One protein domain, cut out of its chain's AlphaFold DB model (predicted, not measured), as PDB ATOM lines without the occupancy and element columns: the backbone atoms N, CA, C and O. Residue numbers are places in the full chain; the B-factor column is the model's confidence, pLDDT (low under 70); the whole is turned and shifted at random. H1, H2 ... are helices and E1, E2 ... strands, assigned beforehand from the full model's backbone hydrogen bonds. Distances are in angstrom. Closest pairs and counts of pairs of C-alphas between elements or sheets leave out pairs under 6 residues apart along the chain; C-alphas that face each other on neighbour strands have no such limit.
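Overview. This is residues 7 to 105 and 144 to 148 of the 149 residues of an uncharacterized protein of Hymenobacter wooponensis (UniProt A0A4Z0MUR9). Two small sheets stand partly face to face, a twisted one of E3, E2, E5 and E6 and a smaller one of E4, E1 and E7, while the short helix H1 sits near one end. Loops at opposite ends, residues 14 to 25 and 81 to 90, make much of the length, and residues 51 to 73 loop from E3 to E4, with residues 66 to 67 pairing beside E4. The printed part has 104 residues with one named helix and seven named strands, in the order E1, H1, E2, E3, E4, E5, E6, E7. The class is mostly strand, with under half of the residues in named elements; the larger sheet, E3 - E2 - E5 - E6, is antiparallel, and the smaller, E4 - E1 - E7, is mixed. The whole is compact, with a radius of gyration of the C-alphas of 14.0 A, and elongated, spanning 48 by 28 by 20 A.

Along the chain. Find C-alpha 7 at (19.825, -62.461, -46.440), where E1 begins; it runs 19.7 A to residue 13. Next come H1, residues 26 to 29, 5.3 A, and E2, residues 33 to 37, 13.3 A. E3, residues 45 to 50, spans 14.3 A, and E4 spans 19.3 A from C-alpha 74 at (22.287, -53.908, -33.154) to residue 80. E5, residues 91 to 96, spans 16.8 A; E6, residues 101 to 105, 13.4 A. E7, residues 145 to 147, spans 6.5 A and ends with C-alpha 147 at (30.138, -49.862, -36.387).

Arrangement. Look first at the larger sheet, where E2 and E3 form a hairpin, with N 49 and O 34 2.7 A apart. E2 and E5 are antiparallel, with N 35 and O 93 at 2.8 A, and E5 and E6 form a hairpin, with N 94 and O 103 at 2.8 A. In the other sheet, E4 and E1 are antiparallel, with N 75 and O 11 at 2.7 A, and E1 and E7 are parallel, with N 147 and O 12 at 2.8 A. Between the sheets, the closest C-alphas of E6 and E7, Phe 103 and Leu 147, are 7.9 A apart; E2 and E4 are among the pairs that are apart. H1 only grazes the smaller sheet with residues 26 to 29; its closest C-alpha pair with E1 is Val 29 and Phe 13, 7.3 A. H1 is too short for an O i to N i+4 pair; its one O i to N i+3 pair is within hydrogen-bond range.

Size, cuts and confidence. The C-alphas farthest apart, Thr 18 and Gly 84, are 48.2 A from each other. Residues 106 to 143 are not printed, and C-alphas 105 and 144 are 14.0 A apart across the cut. The links E1 to H1 and E3 to E4 are long. Mean pLDDT of the printed part is 77.8; look for values under 70 at residues 18 to 20, 52 to 66, 68 to 72 and 80 to 88.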
ATOM      1  N   ALA A   7      18.839 -62.422 -47.497       78.50
ATOM      2  CA  ALA A   7      19.825 -62.461 -46.440       78.50
ATOM      3  C   ALA A   7      19.543 -61.339 -45.443       78.50
ATOM      4  O   ALA A   7      18.815 -60.387 -45.731       78.50
ATOM      5  N   PHE A   8      20.170 -61.427 -44.277       79.69
ATOM      6  CA  PHE A   8      20.195 -60.334 -43.319       79.69
ATOM      7  C   PHE A   8      21.640 -59.913 -43.083       79.69
ATOM      8  O   PHE A   8      22.495 -60.756 -42.827       79.69
ATOM      9  N   LEU A   9      21.897 -58.609 -43.122       82.56
ATOM     10  CA  LEU A   9      23.134 -58.027 -42.614       82.56
ATOM     11  C   LEU A   9      22.888 -57.510 -41.207       82.56
ATOM     12  O   LEU A   9      21.984 -56.704 -40.985       82.56
ATOM     13  N   LEU A  10      23.693 -57.973 -40.256       85.06
ATOM     14  CA  LEU A  10      23.614 -57.543 -38.870       85.06
ATOM     15  C   LEU A  10      24.788 -56.617 -38.558       85.06
ATOM     16  O   LEU A  10      25.951 -56.987 -38.693       85.06
ATOM     17  N   PHE A  11      24.473 -55.412 -38.114       88.00
ATOM     18  CA  PHE A  11      25.422 -54.426 -37.632       88.00
ATOM     19  C   PHE A  11      25.275 -54.281 -36.124       88.00
ATOM     20  O   PHE A  11      24.171 -54.299 -35.588       88.00
ATOM     21  N   ARG A  12      26.379 -54.094 -35.415       89.00
ATOM     22  CA  ARG A  12      26.396 -53.757 -33.994       89.00
ATOM     23  C   ARG A  12      27.050 -52.403 -33.834       89.00
ATOM     24  O   ARG A  12      28.186 -52.238 -34.252       89.00
ATOM     25  N   PHE A  13      26.393 -51.468 -33.163       88.62
ATOM     26  CA  PHE A  13      27.083 -50.256 -32.744       88.62
ATOM     27  C   PHE A  13      28.037 -50.601 -31.604       88.62
ATOM     28  O   PHE A  13      27.635 -51.212 -30.611       88.62
ATOM     29  N   ASP A  14      29.302 -50.238 -31.762       88.81
ATOM     30  CA  ASP A  14      30.272 -50.246 -30.680       88.81
ATOM     31  C   ASP A  14      29.758 -49.341 -29.561       88.81
ATOM     32  O   ASP A  14      29.384 -48.199 -29.815       88.81
ATOM     33  N   THR A  15      29.683 -49.852 -28.338       82.75
ATOM     34  CA  THR A  15      29.225 -49.091 -27.167       82.75
ATOM     35  C   THR A  15      30.347 -48.809 -26.178       82.75
ATOM     36  O   THR A  15      30.086 -48.241 -25.115       82.75
ATOM     37  N   ASP A  16      31.584 -49.206 -26.489       80.19
ATOM     38  CA  ASP A  16      32.737 -48.913 -25.647       80.19
ATOM     39  C   ASP A  16      33.114 -47.433 -25.777       80.19
ATOM     40  O   ASP A  16      33.803 -46.974 -26.691       80.19
ATOM     41  N   THR A  17      32.612 -46.654 -24.827       74.12
ATOM     42  CA  THR A  17      32.890 -45.221 -24.744       74.12
ATOM     43  C   THR A  17      34.159 -44.907 -23.947       74.12
ATOM     44  O   THR A  17      34.603 -43.758 -23.976       74.12
ATOM     45  N   THR A  18      34.768 -45.886 -23.265       68.50
ATOM     46  CA  THR A  18      35.868 -45.671 -22.312       68.50
ATOM     47  C   THR A  18      37.247 -45.862 -22.945       68.50
ATOM     48  O   THR A  18      38.176 -45.144 -22.579       68.50
ATOM     49  N   ALA A  19      37.391 -46.722 -23.957       59.22
ATOM     50  CA  ALA A  19      38.673 -47.013 -24.618       59.22
ATOM     51  C   ALA A  19      39.100 -46.003 -25.717       59.22
ATOM     52  O   ALA A  19      39.755 -46.372 -26.702       59.22
ATOM     53  N   GLY A  20      38.732 -44.722 -25.575       62.34
ATOM     54  CA  GLY A  20      39.130 -43.642 -26.494       62.34
ATOM     55  C   GLY A  20      37.991 -42.977 -27.275       62.34
ATOM     56  O   GLY A  20      38.230 -42.452 -28.357       62.34
ATOM     57  N   GLY A  21      36.751 -43.017 -26.772       70.88
ATOM     58  CA  GLY A  21      35.617 -42.291 -27.370       70.88
ATOM     59  C   GLY A  21      35.113 -42.837 -28.713       70.88
ATOM     60  O   GLY A  21      34.294 -42.187 -29.363       70.88
ATOM     61  N   ARG A  22      35.580 -44.025 -29.113       82.50
ATOM     62  CA  ARG A  22      35.239 -44.697 -30.379       82.50
ATOM     63  C   ARG A  22      33.828 -45.294 -30.384       82.50
ATOM     64  O   ARG A  22      33.219 -45.415 -31.443       82.50
ATOM     65  N   GLY A  23      33.275 -45.615 -29.217       87.00
ATOM     66  CA  GLY A  23      31.915 -46.124 -29.094       87.00
ATOM     67  C   GLY A  23      30.821 -45.054 -29.131       87.00
ATOM     68  O   GLY A  23      30.995 -43.870 -28.813       87.00
ATOM     69  N   PHE A  24      29.628 -45.516 -29.477       89.19
ATOM     70  CA  PHE A  24      28.370 -44.802 -29.392       89.19
ATOM     71  C   PHE A  24      27.749 -44.919 -27.999       89.19
ATOM     72  O   PHE A  24      27.650 -45.986 -27.395       89.19
ATOM     73  N   ARG A  25      27.240 -43.794 -27.507       87.00
ATOM     74  CA  ARG A  25      26.318 -43.739 -26.378       87.00
ATOM     75  C   ARG A  25      24.976 -44.306 -26.826       87.00
ATOM     76  O   ARG A  25      24.531 -44.077 -27.949       87.00
ATOM     77  N   LYS A  26      24.268 -44.962 -25.907       81.38
ATOM     78  CA  LYS A  26      22.930 -45.521 -26.167       81.38
ATOM     79  C   LYS A  26      21.967 -44.498 -26.789       81.38
ATOM     80  O   LYS A  26      21.272 -44.821 -27.744       81.38
ATOM     81  N   GLN A  27      21.968 -43.266 -26.278       82.75
ATOM     82  CA  GLN A  27      21.123 -42.176 -26.780       82.75
ATOM     83  C   GLN A  27      21.452 -41.780 -28.225       82.75
ATOM     84  O   GLN A  27      20.558 -41.383 -28.962       82.75
ATOM     85  N   GLU A  28      22.709 -41.915 -28.658       87.81
ATOM     86  CA  GLU A  28      23.078 -41.619 -30.043       87.81
ATOM     87  C   GLU A  28      22.513 -42.684 -30.982       87.81
ATOM     88  O   GLU A  28      21.871 -42.352 -31.977       87.81
ATOM     89  N   VAL A  29      22.670 -43.961 -30.616       86.25
ATOM     90  CA  VAL A  29      22.160 -45.096 -31.399       86.25
ATOM     91  C   VAL A  29      20.637 -45.057 -31.532       86.25
ATOM     92  O   VAL A  29      20.116 -45.386 -32.589       86.25
ATOM     93  N   GLN A  30      19.908 -44.593 -30.514       83.06
ATOM     94  CA  GLN A  30      18.443 -44.457 -30.569       83.06
ATOM     95  C   GLN A  30      17.947 -43.494 -31.657       83.06
ATOM     96  O   GLN A  30      16.791 -43.575 -32.059       83.06
ATOM     97  N   THR A  31      18.805 -42.592 -32.139       85.38
ATOM     98  CA  THR A  31      18.476 -41.681 -33.247       85.38
ATOM     99  C   THR A  31      18.828 -42.251 -34.619       85.38
ATOM    100  O   THR A  31      18.593 -41.588 -35.631       85.38
ATOM    101  N   ALA A  32      19.413 -43.453 -34.667       89.12
ATOM    102  CA  ALA A  32      19.886 -44.038 -35.906       89.12
ATOM    103  C   ALA A  32      18.730 -44.403 -36.844       89.12
ATOM    104  O   ALA A  32      17.663 -44.857 -36.427       89.12
ATOM    105  N   TYR A  33      18.968 -44.218 -38.136       89.50
ATOM    106  CA  TYR A  33      18.063 -44.618 -39.206       89.50
ATOM    107  C   TYR A  33      18.863 -45.106 -40.412       89.50
ATOM    108  O   TYR A  33      20.069 -44.879 -40.496       89.50
ATOM    109  N   ALA A  34      18.207 -45.782 -41.349       90.75
ATOM    110  CA  ALA A  34      18.828 -46.240 -42.585       90.75
ATOM    111  C   ALA A  34      18.036 -45.715 -43.775       90.75
ATOM    112  O   ALA A  34      16.815 -45.808 -43.799       90.75
ATOM    113  N   VAL A  35      18.729 -45.167 -44.762       91.25
ATOM    114  CA  VAL A  35      18.143 -44.781 -46.047       91.25
ATOM    115  C   VAL A  35      18.446 -45.884 -47.046       91.25
ATOM    116  O   VAL A  35      19.601 -46.301 -47.155       91.25
ATOM    117  N   VAL A  36      17.426 -46.349 -47.761       88.25
ATOM    118  CA  VAL A  36      17.560 -47.329 -48.843       88.25
ATOM    119  C   VAL A  36      17.651 -46.598 -50.165       88.25
ATOM    120  O   VAL A  36      16.908 -45.647 -50.404       88.25
ATOM    121  N   TYR A  37      18.530 -47.067 -51.039       89.56
ATOM    122  CA  TYR A  37      18.724 -46.533 -52.376       89.56
ATOM    123  C   TYR A  37      18.454 -47.607 -53.422       89.56
ATOM    124  O   TYR A  37      18.755 -48.782 -53.214       89.56
ATOM    125  N   ALA A  38      17.934 -47.186 -54.573       86.00
ATOM    126  CA  ALA A  38      17.671 -48.065 -55.711       86.00
ATOM    127  C   ALA A  38      18.950 -48.650 -56.325       86.00
ATOM    128  O   ALA A  38      18.893 -49.639 -57.050       86.00
ATOM    129  N   ASN A  39      20.095 -48.021 -56.060       86.94
ATOM    130  CA  ASN A  39      21.391 -48.382 -56.611       86.94
ATOM    131  C   ASN A  39      22.480 -48.386 -55.532       86.94
ATOM    132  O   ASN A  39      22.327 -47.803 -54.455       86.94
ATOM    133  N   SER A  40      23.600 -49.036 -55.844       88.00
ATOM    134  CA  SER A  40      24.774 -49.116 -54.973       88.00
ATOM    135  C   SER A  40      25.555 -47.802 -54.869       88.00
ATOM    136  O   SER A  40      26.324 -47.630 -53.926       88.00
ATOM    137  N   ASP A  41      25.341 -46.859 -55.791       90.50
ATOM    138  CA  ASP A  41      26.005 -45.550 -55.798       90.50
ATOM    139  C   ASP A  41      25.387 -44.537 -54.828       90.50
ATOM    140  O   ASP A  41      25.959 -43.470 -54.598       90.50
ATOM    141  N   LEU A  42      24.247 -44.885 -54.222       92.81
ATOM    142  CA  LEU A  42      23.516 -44.070 -53.251       92.81
ATOM    143  C   LEU A  42      23.012 -42.736 -53.826       92.81
ATOM    144  O   LEU A  42      23.018 -41.709 -53.145       92.81
ATOM    145  N   THR A  43      22.566 -42.742 -55.086       93.88
ATOM    146  CA  THR A  43      22.104 -41.525 -55.784       93.88
ATOM    147  C   THR A  43      20.585 -41.391 -55.854       93.88
ATOM    148  O   THR A  43      20.076 -40.282 -55.981       93.88
ATOM    149  N   GLN A  44      19.848 -42.498 -55.741       90.62
ATOM    150  CA  GLN A  44      18.385 -42.528 -55.849       90.62
ATOM    151  C   GLN A  44      17.761 -43.100 -54.570       90.62
ATOM    152  O   GLN A  44      17.625 -44.321 -54.467       90.62
ATOM    153  N   PRO A  45      17.437 -42.262 -53.566       91.31
ATOM    154  CA  PRO A  45      16.804 -42.737 -52.340       91.31
ATOM    155  C   PRO A  45      15.389 -43.248 -52.639       91.31
ATOM    156  O   PRO A  45      14.627 -42.595 -53.349       91.31
ATOM    157  N   LEU A  46      15.046 -44.411 -52.089       86.75
ATOM    158  CA  LEU A  46      13.729 -45.040 -52.217       86.75
ATOM    159  C   LEU A  46      12.892 -44.869 -50.954       86.75
ATOM    160  O   LEU A  46      11.719 -44.524 -51.037       86.75
ATOM    161  N   ASP A  47      13.496 -45.123 -49.794       85.75
ATOM    162  CA  ASP A  47      12.795 -45.105 -48.514       85.75
ATOM    163  C   ASP A  47      13.765 -44.805 -47.360       85.75
ATOM    164  O   ASP A  47      14.988 -44.869 -47.510       85.75
ATOM    165  N   THR A  48      13.227 -44.461 -46.193       87.19
ATOM    166  CA  THR A  48      13.980 -44.265 -44.953       87.19
ATOM    167  C   THR A  48      13.384 -45.105 -43.833       87.19
ATOM    168  O   THR A  48      12.331 -44.794 -43.280       87.19
ATOM    169  N   PHE A  49      14.124 -46.122 -43.412       84.69
ATOM    170  CA  PHE A  49      13.770 -46.953 -42.275       84.69
ATOM    171  C   PHE A  49      14.188 -46.293 -40.972       84.69
ATOM    172  O   PHE A  49      15.363 -46.002 -40.738       84.69
ATOM    173  N   ARG A  50      13.209 -46.111 -40.092       81.38
ATOM    174  CA  ARG A  50      13.389 -45.618 -38.729       81.38
ATOM    175  C   ARG A  50      12.836 -46.654 -37.768       81.38
ATOM    176  O   ARG A  50      11.835 -47.306 -38.062       81.38
ATOM    177  N   GLN A  51      13.452 -46.771 -36.600       74.44
ATOM    178  CA  GLN A  51      12.810 -47.482 -35.507       74.44
ATOM    179  C   GLN A  51      11.560 -46.691 -35.089       74.44
ATOM    180  O   GLN A  51      11.671 -45.524 -34.722       74.44
ATOM    181  N   ALA A  52      10.380 -47.316 -35.155       66.50
ATOM    182  CA  ALA A  52       9.121 -46.656 -34.804       66.50
ATOM    183  C   ALA A  52       9.096 -46.218 -33.327       66.50
ATOM    184  O   ALA A  52       8.788 -45.066 -33.034       66.50
ATOM    185  N   LEU A  53       9.469 -47.117 -32.406       67.19
ATOM    186  CA  LEU A  53       9.738 -46.825 -30.994       67.19
ATOM    187  C   LEU A  53      10.903 -47.701 -30.487       67.19
ATOM    188  O   LEU A  53      11.087 -48.824 -30.975       67.19
ATOM    189  N   PRO A  54      11.696 -47.240 -29.500       61.44
ATOM    190  CA  PRO A  54      12.735 -48.060 -28.884       61.44
ATOM    191  C   PRO A  54      12.185 -49.402 -28.383       61.44
ATOM    192  O   PRO A  54      11.281 -49.445 -27.554       61.44
ATOM    193  N   GLY A  55      12.738 -50.509 -28.883       58.66
ATOM    194  CA  GLY A  55      12.340 -51.863 -28.489       58.66
ATOM    195  C   GLY A  55      11.121 -52.446 -29.209       58.66
ATOM    196  O   GLY A  55      10.721 -53.565 -28.881       58.66
ATOM    197  N   THR A  56      10.542 -51.755 -30.198       63.81
ATOM    198  CA  THR A  56       9.507 -52.349 -31.060       63.81
ATOM    199  C   THR A  56      10.068 -53.559 -31.805       63.81
ATOM    200  O   THR A  56      11.155 -53.496 -32.382       63.81
ATOM    201  N   ARG A  57       9.325 -54.672 -31.788       57.25
ATOM    202  CA  ARG A  57       9.682 -55.883 -32.536       57.25
ATOM    203  C   ARG A  57       9.618 -55.617 -34.048       57.25
ATOM    204  O   ARG A  57       8.769 -54.828 -34.469       57.25
ATOM    205  N   PRO A  58      10.448 -56.290 -34.863       55.69
ATOM    206  CA  PRO A  58      10.324 -56.200 -36.310       55.69
ATOM    207  C   PRO A  58       8.915 -56.632 -36.738       55.69
ATOM    208  O   PRO A  58       8.438 -57.693 -36.330       55.69
ATOM    209  N   SER A  59       8.248 -55.820 -37.557       53.72
ATOM    210  CA  SER A  59       7.114 -56.290 -38.354       53.72
ATOM    211  C   SER A  59       7.588 -57.379 -39.340       53.72
ATOM    212  O   SER A  59       8.697 -57.308 -39.871       53.72
ATOM    213  N   PRO A  60       6.765 -58.399 -39.616       51.16
ATOM    214  CA  PRO A  60       7.102 -59.474 -40.551       51.16
ATOM    215  C   PRO A  60       7.237 -59.017 -42.018       51.16
ATOM    216  O   PRO A  60       7.613 -59.816 -42.869       51.16
ATOM    217  N   SER A  61       6.965 -57.745 -42.335       53.53
ATOM    218  CA  SER A  61       6.954 -57.190 -43.699       53.53
ATOM    219  C   SER A  61       8.335 -56.975 -44.350       53.53
ATOM    220  O   SER A  61       8.436 -56.268 -45.348       53.53
ATOM    221  N   GLY A  62       9.406 -57.576 -43.826       52.50
ATOM    222  CA  GLY A  62      10.687 -57.734 -44.527       52.50
ATOM    223  C   GLY A  62      11.562 -56.484 -44.700       52.50
ATOM    224  O   GLY A  62      12.731 -56.634 -44.996       52.50
ATOM    225  N   GLN A  63      11.083 -55.260 -44.484       56.84
ATOM    226  CA  GLN A  63      11.863 -54.032 -44.733       56.84
ATOM    227  C   GLN A  63      11.984 -53.159 -43.479       56.84
ATOM    228  O   GLN A  63      11.285 -52.159 -43.341       56.84
ATOM    229  N   ILE A  64      12.802 -53.569 -42.502       63.06
ATOM    230  CA  ILE A  64      12.839 -52.889 -41.197       63.06
ATOM    231  C   ILE A  64      14.256 -52.763 -40.665       63.06
ATOM    232  O   ILE A  64      14.956 -53.753 -40.473       63.06
ATOM    233  N   LEU A  65      14.618 -51.527 -40.331       67.19
ATOM    234  CA  LEU A  65      15.696 -51.202 -39.409       67.19
ATOM    235  C   LEU A  65      15.235 -51.522 -37.979       67.19
ATOM    236  O   LEU A  65      14.475 -50.759 -37.382       67.19
ATOM    237  N   THR A  66      15.686 -52.644 -37.423       69.69
ATOM    238  CA  THR A  66      15.404 -52.986 -36.019       69.69
ATOM    239  C   THR A  66      16.608 -52.649 -35.161       69.69
ATOM    240  O   THR A  66      17.660 -53.236 -35.379       69.69
ATOM    241  N   ILE A  67      16.445 -51.753 -34.180       73.31
ATOM    242  CA  ILE A  67      17.448 -51.502 -33.137       73.31
ATOM    243  C   ILE A  67      17.017 -52.220 -31.862       73.31
ATOM    244  O   ILE A  67      16.006 -51.866 -31.247       73.31
ATOM    245  N   TYR A  68      17.768 -53.237 -31.455       69.62
ATOM    246  CA  TYR A  68      17.417 -54.003 -30.259       69.62
ATOM    247  C   TYR A  68      17.582 -53.173 -28.967       69.62
ATOM    248  O   TYR A  68      18.537 -52.406 -28.845       69.62
ATOM    249  N   PRO A  69      16.657 -53.306 -27.989       58.53
ATOM    250  CA  PRO A  69      16.635 -52.485 -26.772       58.53
ATOM    251  C   PRO A  69      17.684 -52.887 -25.723       58.53
ATOM    252  O   PRO A  69      17.976 -52.105 -24.809       58.53
ATOM    253  N   MET A  70      18.230 -54.101 -25.837       59.25
ATOM    254  CA  MET A  70      19.299 -54.620 -24.988       59.25
ATOM    255  C   MET A  70      20.614 -54.640 -25.770       59.25
ATOM    256  O   MET A  70      20.589 -54.918 -26.971       59.25
ATOM    257  N   PRO A  71      21.761 -54.386 -25.112       59.69
ATOM    258  CA  PRO A  71      23.054 -54.660 -25.704       59.69
ATOM    259  C   PRO A  71      23.107 -56.094 -26.255       59.69
ATOM    260  O   PRO A  71      22.628 -57.015 -25.590       59.69
ATOM    261  N   PRO A  72      23.707 -56.292 -27.434       63.25
ATOM    262  CA  PRO A  72      24.296 -55.259 -28.284       63.25
ATOM    263  C   PRO A  72      23.225 -54.451 -29.040       63.25
ATOM    264  O   PRO A  72      22.401 -55.044 -29.734       63.25
ATOM    265  N   ASN A  73      23.259 -53.107 -28.942       76.31
ATOM    266  CA  ASN A  73      22.397 -52.227 -29.746       76.31
ATOM    267  C   ASN A  73      22.751 -52.480 -31.216       76.31
ATOM    268  O   ASN A  73      23.766 -51.999 -31.722       76.31
ATOM    269  N   SER A  74      21.970 -53.331 -31.858       77.06
ATOM    270  CA  SER A  74      22.287 -53.908 -33.154       77.06
ATOM    271  C   SER A  74      21.195 -53.556 -34.132       77.06
ATOM    272  O   SER A  74      20.038 -53.425 -33.748       77.06
ATOM    273  N   LEU A  75      21.610 -53.369 -35.374       81.62
ATOM    274  CA  LEU A  75      20.796 -53.060 -36.518       81.62
ATOM    275  C   LEU A  75      20.786 -54.254 -37.467       81.62
ATOM    276  O   LEU A  75      21.835 -54.642 -37.965       81.62
ATOM    277  N   GLN A  76      19.610 -54.769 -37.796       80.75
ATOM    278  CA  GLN A  76      19.447 -55.700 -38.906       80.75
ATOM    279  C   GLN A  76      18.964 -54.976 -40.173       80.75
ATOM    280  O   GLN A  76      18.005 -54.208 -40.113       80.75
ATOM    281  N   LEU A  77      19.610 -55.238 -41.312       80.19
ATOM    282  CA  LEU A  77      19.159 -54.847 -42.648       80.19
ATOM    283  C   LEU A  77      18.758 -56.095 -43.432       80.19
ATOM    284  O   LEU A  77      19.505 -57.072 -43.476       80.19
ATOM    285  N   TYR A  78      17.590 -56.058 -44.062       77.12
ATOM    286  CA  TYR A  78      17.130 -57.125 -44.943       77.12
ATOM    287  C   TYR A  78      17.605 -56.886 -46.369       77.12
ATOM    288  O   TYR A  78      17.343 -55.829 -46.943       77.12
ATOM    289  N   LEU A  79      18.248 -57.898 -46.939       75.44
ATOM    290  CA  LEU A  79      18.635 -57.967 -48.337       75.44
ATOM    291  C   LEU A  79      17.692 -58.948 -49.026       75.44
ATOM    292  O   LEU A  79      17.850 -60.154 -48.879       75.44
ATOM    293  N   GLY A  80      16.704 -58.456 -49.766       64.75
ATOM    294  CA  GLY A  80      15.800 -59.302 -50.547       64.75
ATOM    295  C   GLY A  80      16.046 -59.136 -52.035       64.75
ATOM    296  O   GLY A  80      16.131 -58.009 -52.523       64.75
ATOM    297  N   LYS A  81      16.131 -60.247 -52.772       58.38
ATOM    298  CA  LYS A  81      16.091 -60.189 -54.233       58.38
ATOM    299  C   LYS A  81      14.707 -59.688 -54.642       58.38
ATOM    300  O   LYS A  81      13.706 -60.332 -54.327       58.38
ATOM    301  N   VAL A  82      14.637 -58.571 -55.364       54.25
ATOM    302  CA  VAL A  82      13.380 -58.143 -55.990       54.25
ATOM    303  C   VAL A  82      12.994 -59.211 -57.018       54.25
ATOM    304  O   VAL A  82      13.783 -59.572 -57.896       54.25
ATOM    305  N   VAL A  83      11.805 -59.793 -56.855       42.81
ATOM    306  CA  VAL A  83      11.279 -60.840 -57.739       42.81
ATOM    307  C   VAL A  83      11.131 -60.240 -59.141       42.81
ATOM    308  O   VAL A  83      10.330 -59.332 -59.326       42.81
ATOM    309  N   GLY A  84      11.919 -60.706 -60.119       42.44
ATOM    310  CA  GLY A  84      11.854 -60.189 -61.496       42.44
ATOM    311  C   GLY A  84      13.165 -60.154 -62.287       42.44
ATOM    312  O   GLY A  84      13.116 -60.049 -63.505       42.44
ATOM    313  N   GLY A  85      14.323 -60.331 -61.640       44.16
ATOM    314  CA  GLY A  85      15.605 -60.512 -62.336       44.16
ATOM    315  C   GLY A  85      16.578 -59.345 -62.172       44.16
ATOM    316  O   GLY A  85      16.171 -58.196 -62.158       44.16
ATOM    317  N   GLN A  86      17.858 -59.705 -62.003       48.25
ATOM    318  CA  GLN A  86      19.098 -58.908 -62.083       48.25
ATOM    319  C   GLN A  86      19.104 -57.435 -61.626       48.25
ATOM    320  O   GLN A  86      20.004 -56.691 -62.008       48.25
ATOM    321  N   THR A  87      18.185 -56.984 -60.775       54.16
ATOM    322  CA  THR A  87      18.328 -55.665 -60.162       54.16
ATOM    323  C   THR A  87      19.556 -55.695 -59.248       54.16
ATOM    324  O   THR A  87      19.663 -56.627 -58.439       54.16
ATOM    325  N   PRO A  88      20.493 -54.733 -59.359       63.34
ATOM    326  CA  PRO A  88      21.566 -54.612 -58.386       63.34
ATOM    327  C   PRO A  88      20.955 -54.510 -56.990       63.34
ATOM    328  O   PRO A  88      19.896 -53.904 -56.800       63.34
ATOM    329  N   TRP A  89      21.598 -55.153 -56.019       72.69
ATOM    330  CA  TRP A  89      21.150 -55.092 -54.637       72.69
ATOM    331  C   TRP A  89      21.093 -53.626 -54.181       72.69
ATOM    332  O   TRP A  89      21.984 -52.845 -54.535       72.69
ATOM    333  N   PRO A  90      20.061 -53.235 -53.414       79.81
ATOM    334  CA  PRO A  90      19.926 -51.861 -52.955       79.81
ATOM    335  C   PRO A  90      21.143 -51.438 -52.127       79.81
ATOM    336  O   PRO A  90      21.738 -52.237 -51.394       79.81
ATOM    337  N   GLY A  91      21.502 -50.162 -52.237       88.81
ATOM    338  CA  GLY A  91      22.474 -49.534 -51.352       88.81
ATOM    339  C   GLY A  91      21.806 -49.053 -50.065       88.81
ATOM    340  O   GLY A  91      20.629 -48.686 -50.067       88.81
ATOM    341  N   TYR A  92      22.557 -49.015 -48.965       91.31
ATOM    342  CA  TYR A  92      22.058 -48.506 -47.688       91.31
ATOM    343  C   TYR A  92      22.993 -47.441 -47.133       91.31
ATOM    344  O   TYR A  92      24.214 -47.578 -47.165       91.31
ATOM    345  N   ARG A  93      22.413 -46.393 -46.552       94.50
ATOM    346  CA  ARG A  93      23.144 -45.419 -45.742       94.50
ATOM    347  C   ARG A  93      22.591 -45.433 -44.327       94.50
ATOM    348  O   ARG A  93      21.477 -44.970 -44.105       94.50
ATOM    349  N   ILE A  94      23.367 -45.947 -43.383       93.62
ATOM    350  CA  ILE A  94      23.048 -45.917 -41.955       93.62
ATOM    351  C   ILE A  94      23.533 -44.576 -41.412       93.62
ATOM    352  O   ILE A  94      24.708 -44.243 -41.538       93.62
ATOM    353  N   VAL A  95      22.645 -43.802 -40.806       94.56
ATOM    354  CA  VAL A  95      22.946 -42.473 -40.272       94.56
ATOM    355  C   VAL A  95      22.713 -42.484 -38.771       94.56
ATOM    356  O   VAL A  95      21.672 -42.946 -38.313       94.56
ATOM    357  N   VAL A  96      23.662 -41.938 -38.013       93.00
ATOM    358  CA  VAL A  96      23.557 -41.693 -36.570       93.00
ATOM    359  C   VAL A  96      23.681 -40.178 -36.345       93.00
ATOM    360  O   VAL A  96      24.788 -39.665 -36.174       93.00
ATOM    361  N   PRO A  97      22.565 -39.423 -36.390       93.69
ATOM    362  CA  PRO A  97      22.598 -37.958 -36.403       93.69
ATOM    363  C   PRO A  97      23.245 -37.347 -35.165       93.69
ATOM    364  O   PRO A  97      24.044 -36.423 -35.286       93.69
ATOM    365  N   ALA A  98      22.937 -37.886 -33.981       90.62
ATOM    366  CA  ALA A  98      23.433 -37.360 -32.710       90.62
ATOM    367  C   ALA A  98      24.969 -37.368 -32.601       90.62
ATOM    368  O   ALA A  98      25.533 -36.563 -31.868       90.62
ATOM    369  N   SER A  99      25.640 -38.251 -33.343       90.19
ATOM    370  CA  SER A  99      27.101 -38.349 -33.409       90.19
ATOM    371  C   SER A  99      27.684 -37.878 -34.745       90.19
ATOM    372  O   SER A  99      28.890 -37.994 -34.949       90.19
ATOM    373  N   GLN A 100      26.849 -37.363 -35.656       93.75
ATOM    374  CA  GLN A 100      27.233 -36.945 -37.010       93.75
ATOM    375  C   GLN A 100      27.986 -38.038 -37.787       93.75
ATOM    376  O   GLN A 100      28.902 -37.761 -38.565       93.75
ATOM    377  N   ARG A 101      27.616 -39.304 -37.566       94.69
ATOM    378  CA  ARG A 101      28.223 -40.448 -38.252       94.69
ATOM    379  C   ARG A 101      27.305 -41.023 -39.306       94.69
ATOM    380  O   ARG A 101      26.083 -41.023 -39.172       94.69
ATOM    381  N   THR A 102      27.931 -41.509 -40.367       96.00
ATOM    382  CA  THR A 102      27.270 -42.154 -41.492       96.00
ATOM    383  C   THR A 102      28.089 -43.366 -41.912       96.00
ATOM    384  O   THR A 102      29.318 -43.311 -41.924       96.00
ATOM    385  N   PHE A 103      27.396 -44.445 -42.251       95.81
ATOM    386  CA  PHE A 103      27.972 -45.668 -42.780       95.81
ATOM    387  C   PHE A 103      27.284 -46.020 -44.088       95.81
ATOM    388  O   PHE A 103      26.057 -46.102 -44.156       95.81
ATOM    389  N   GLU A 104      28.075 -46.212 -45.129       96.06
ATOM    390  CA  GLU A 104      27.598 -46.492 -46.472       96.06
ATOM    391  C   GLU A 104      27.854 -47.950 -46.816       96.06
ATOM    392  O   GLU A 104      29.002 -48.385 -46.860       96.06
ATOM    393  N   VAL A 105      26.773 -48.683 -47.063       93.00
ATOM    394  CA  VAL A 105      26.767 -50.069 -47.521       93.00
ATOM    395  C   VAL A 105      26.466 -50.054 -49.015       93.00
ATOM    396  O   VAL A 105      25.371 -49.670 -49.434       93.00
ATOM    397  N   CYS A 144      28.165 -60.163 -36.606       83.00
ATOM    398  CA  CYS A 144      27.804 -58.759 -36.569       83.00
ATOM    399  C   CYS A 144      28.984 -57.927 -37.058       83.00
ATOM    400  O   CYS A 144      30.071 -58.005 -36.481       83.00
ATOM    401  N   VAL A 145      28.750 -57.033 -38.011       89.88
ATOM    402  CA  VAL A 145      29.731 -55.998 -38.342       89.88
ATOM    403  C   VAL A 145      29.668 -54.889 -37.309       89.88
ATOM    404  O   VAL A 145      28.610 -54.311 -37.063       89.88
ATOM    405  N   VAL A 146      30.802 -54.587 -36.681       90.69
ATOM    406  CA  VAL A 146      30.871 -53.544 -35.657       90.69
ATOM    407  C   VAL A 146      31.022 -52.175 -36.315       90.69
ATOM    408  O   VAL A 146      31.941 -51.947 -37.095       90.69
ATOM    409  N   LEU A 147      30.112 -51.262 -35.988       90.62
ATOM    410  CA  LEU A 147      30.138 -49.862 -36.387       90.62
ATOM    411  C   LEU A 147      30.671 -49.028 -35.222       90.62
ATOM    412  O   LEU A 147      30.047 -48.995 -34.162       90.62
ATOM    413  N   SER A 148      31.777 -48.320 -35.435       89.44
ATOM    414  CA  SER A 148      32.395 -47.405 -34.463       89.44
ATOM    415  C   SER A 148      32.456 -45.981 -35.030       89.44
ATOM    416  O   SER A 148      32.326 -45.784 -36.240       89.44
TER     417      SER A 148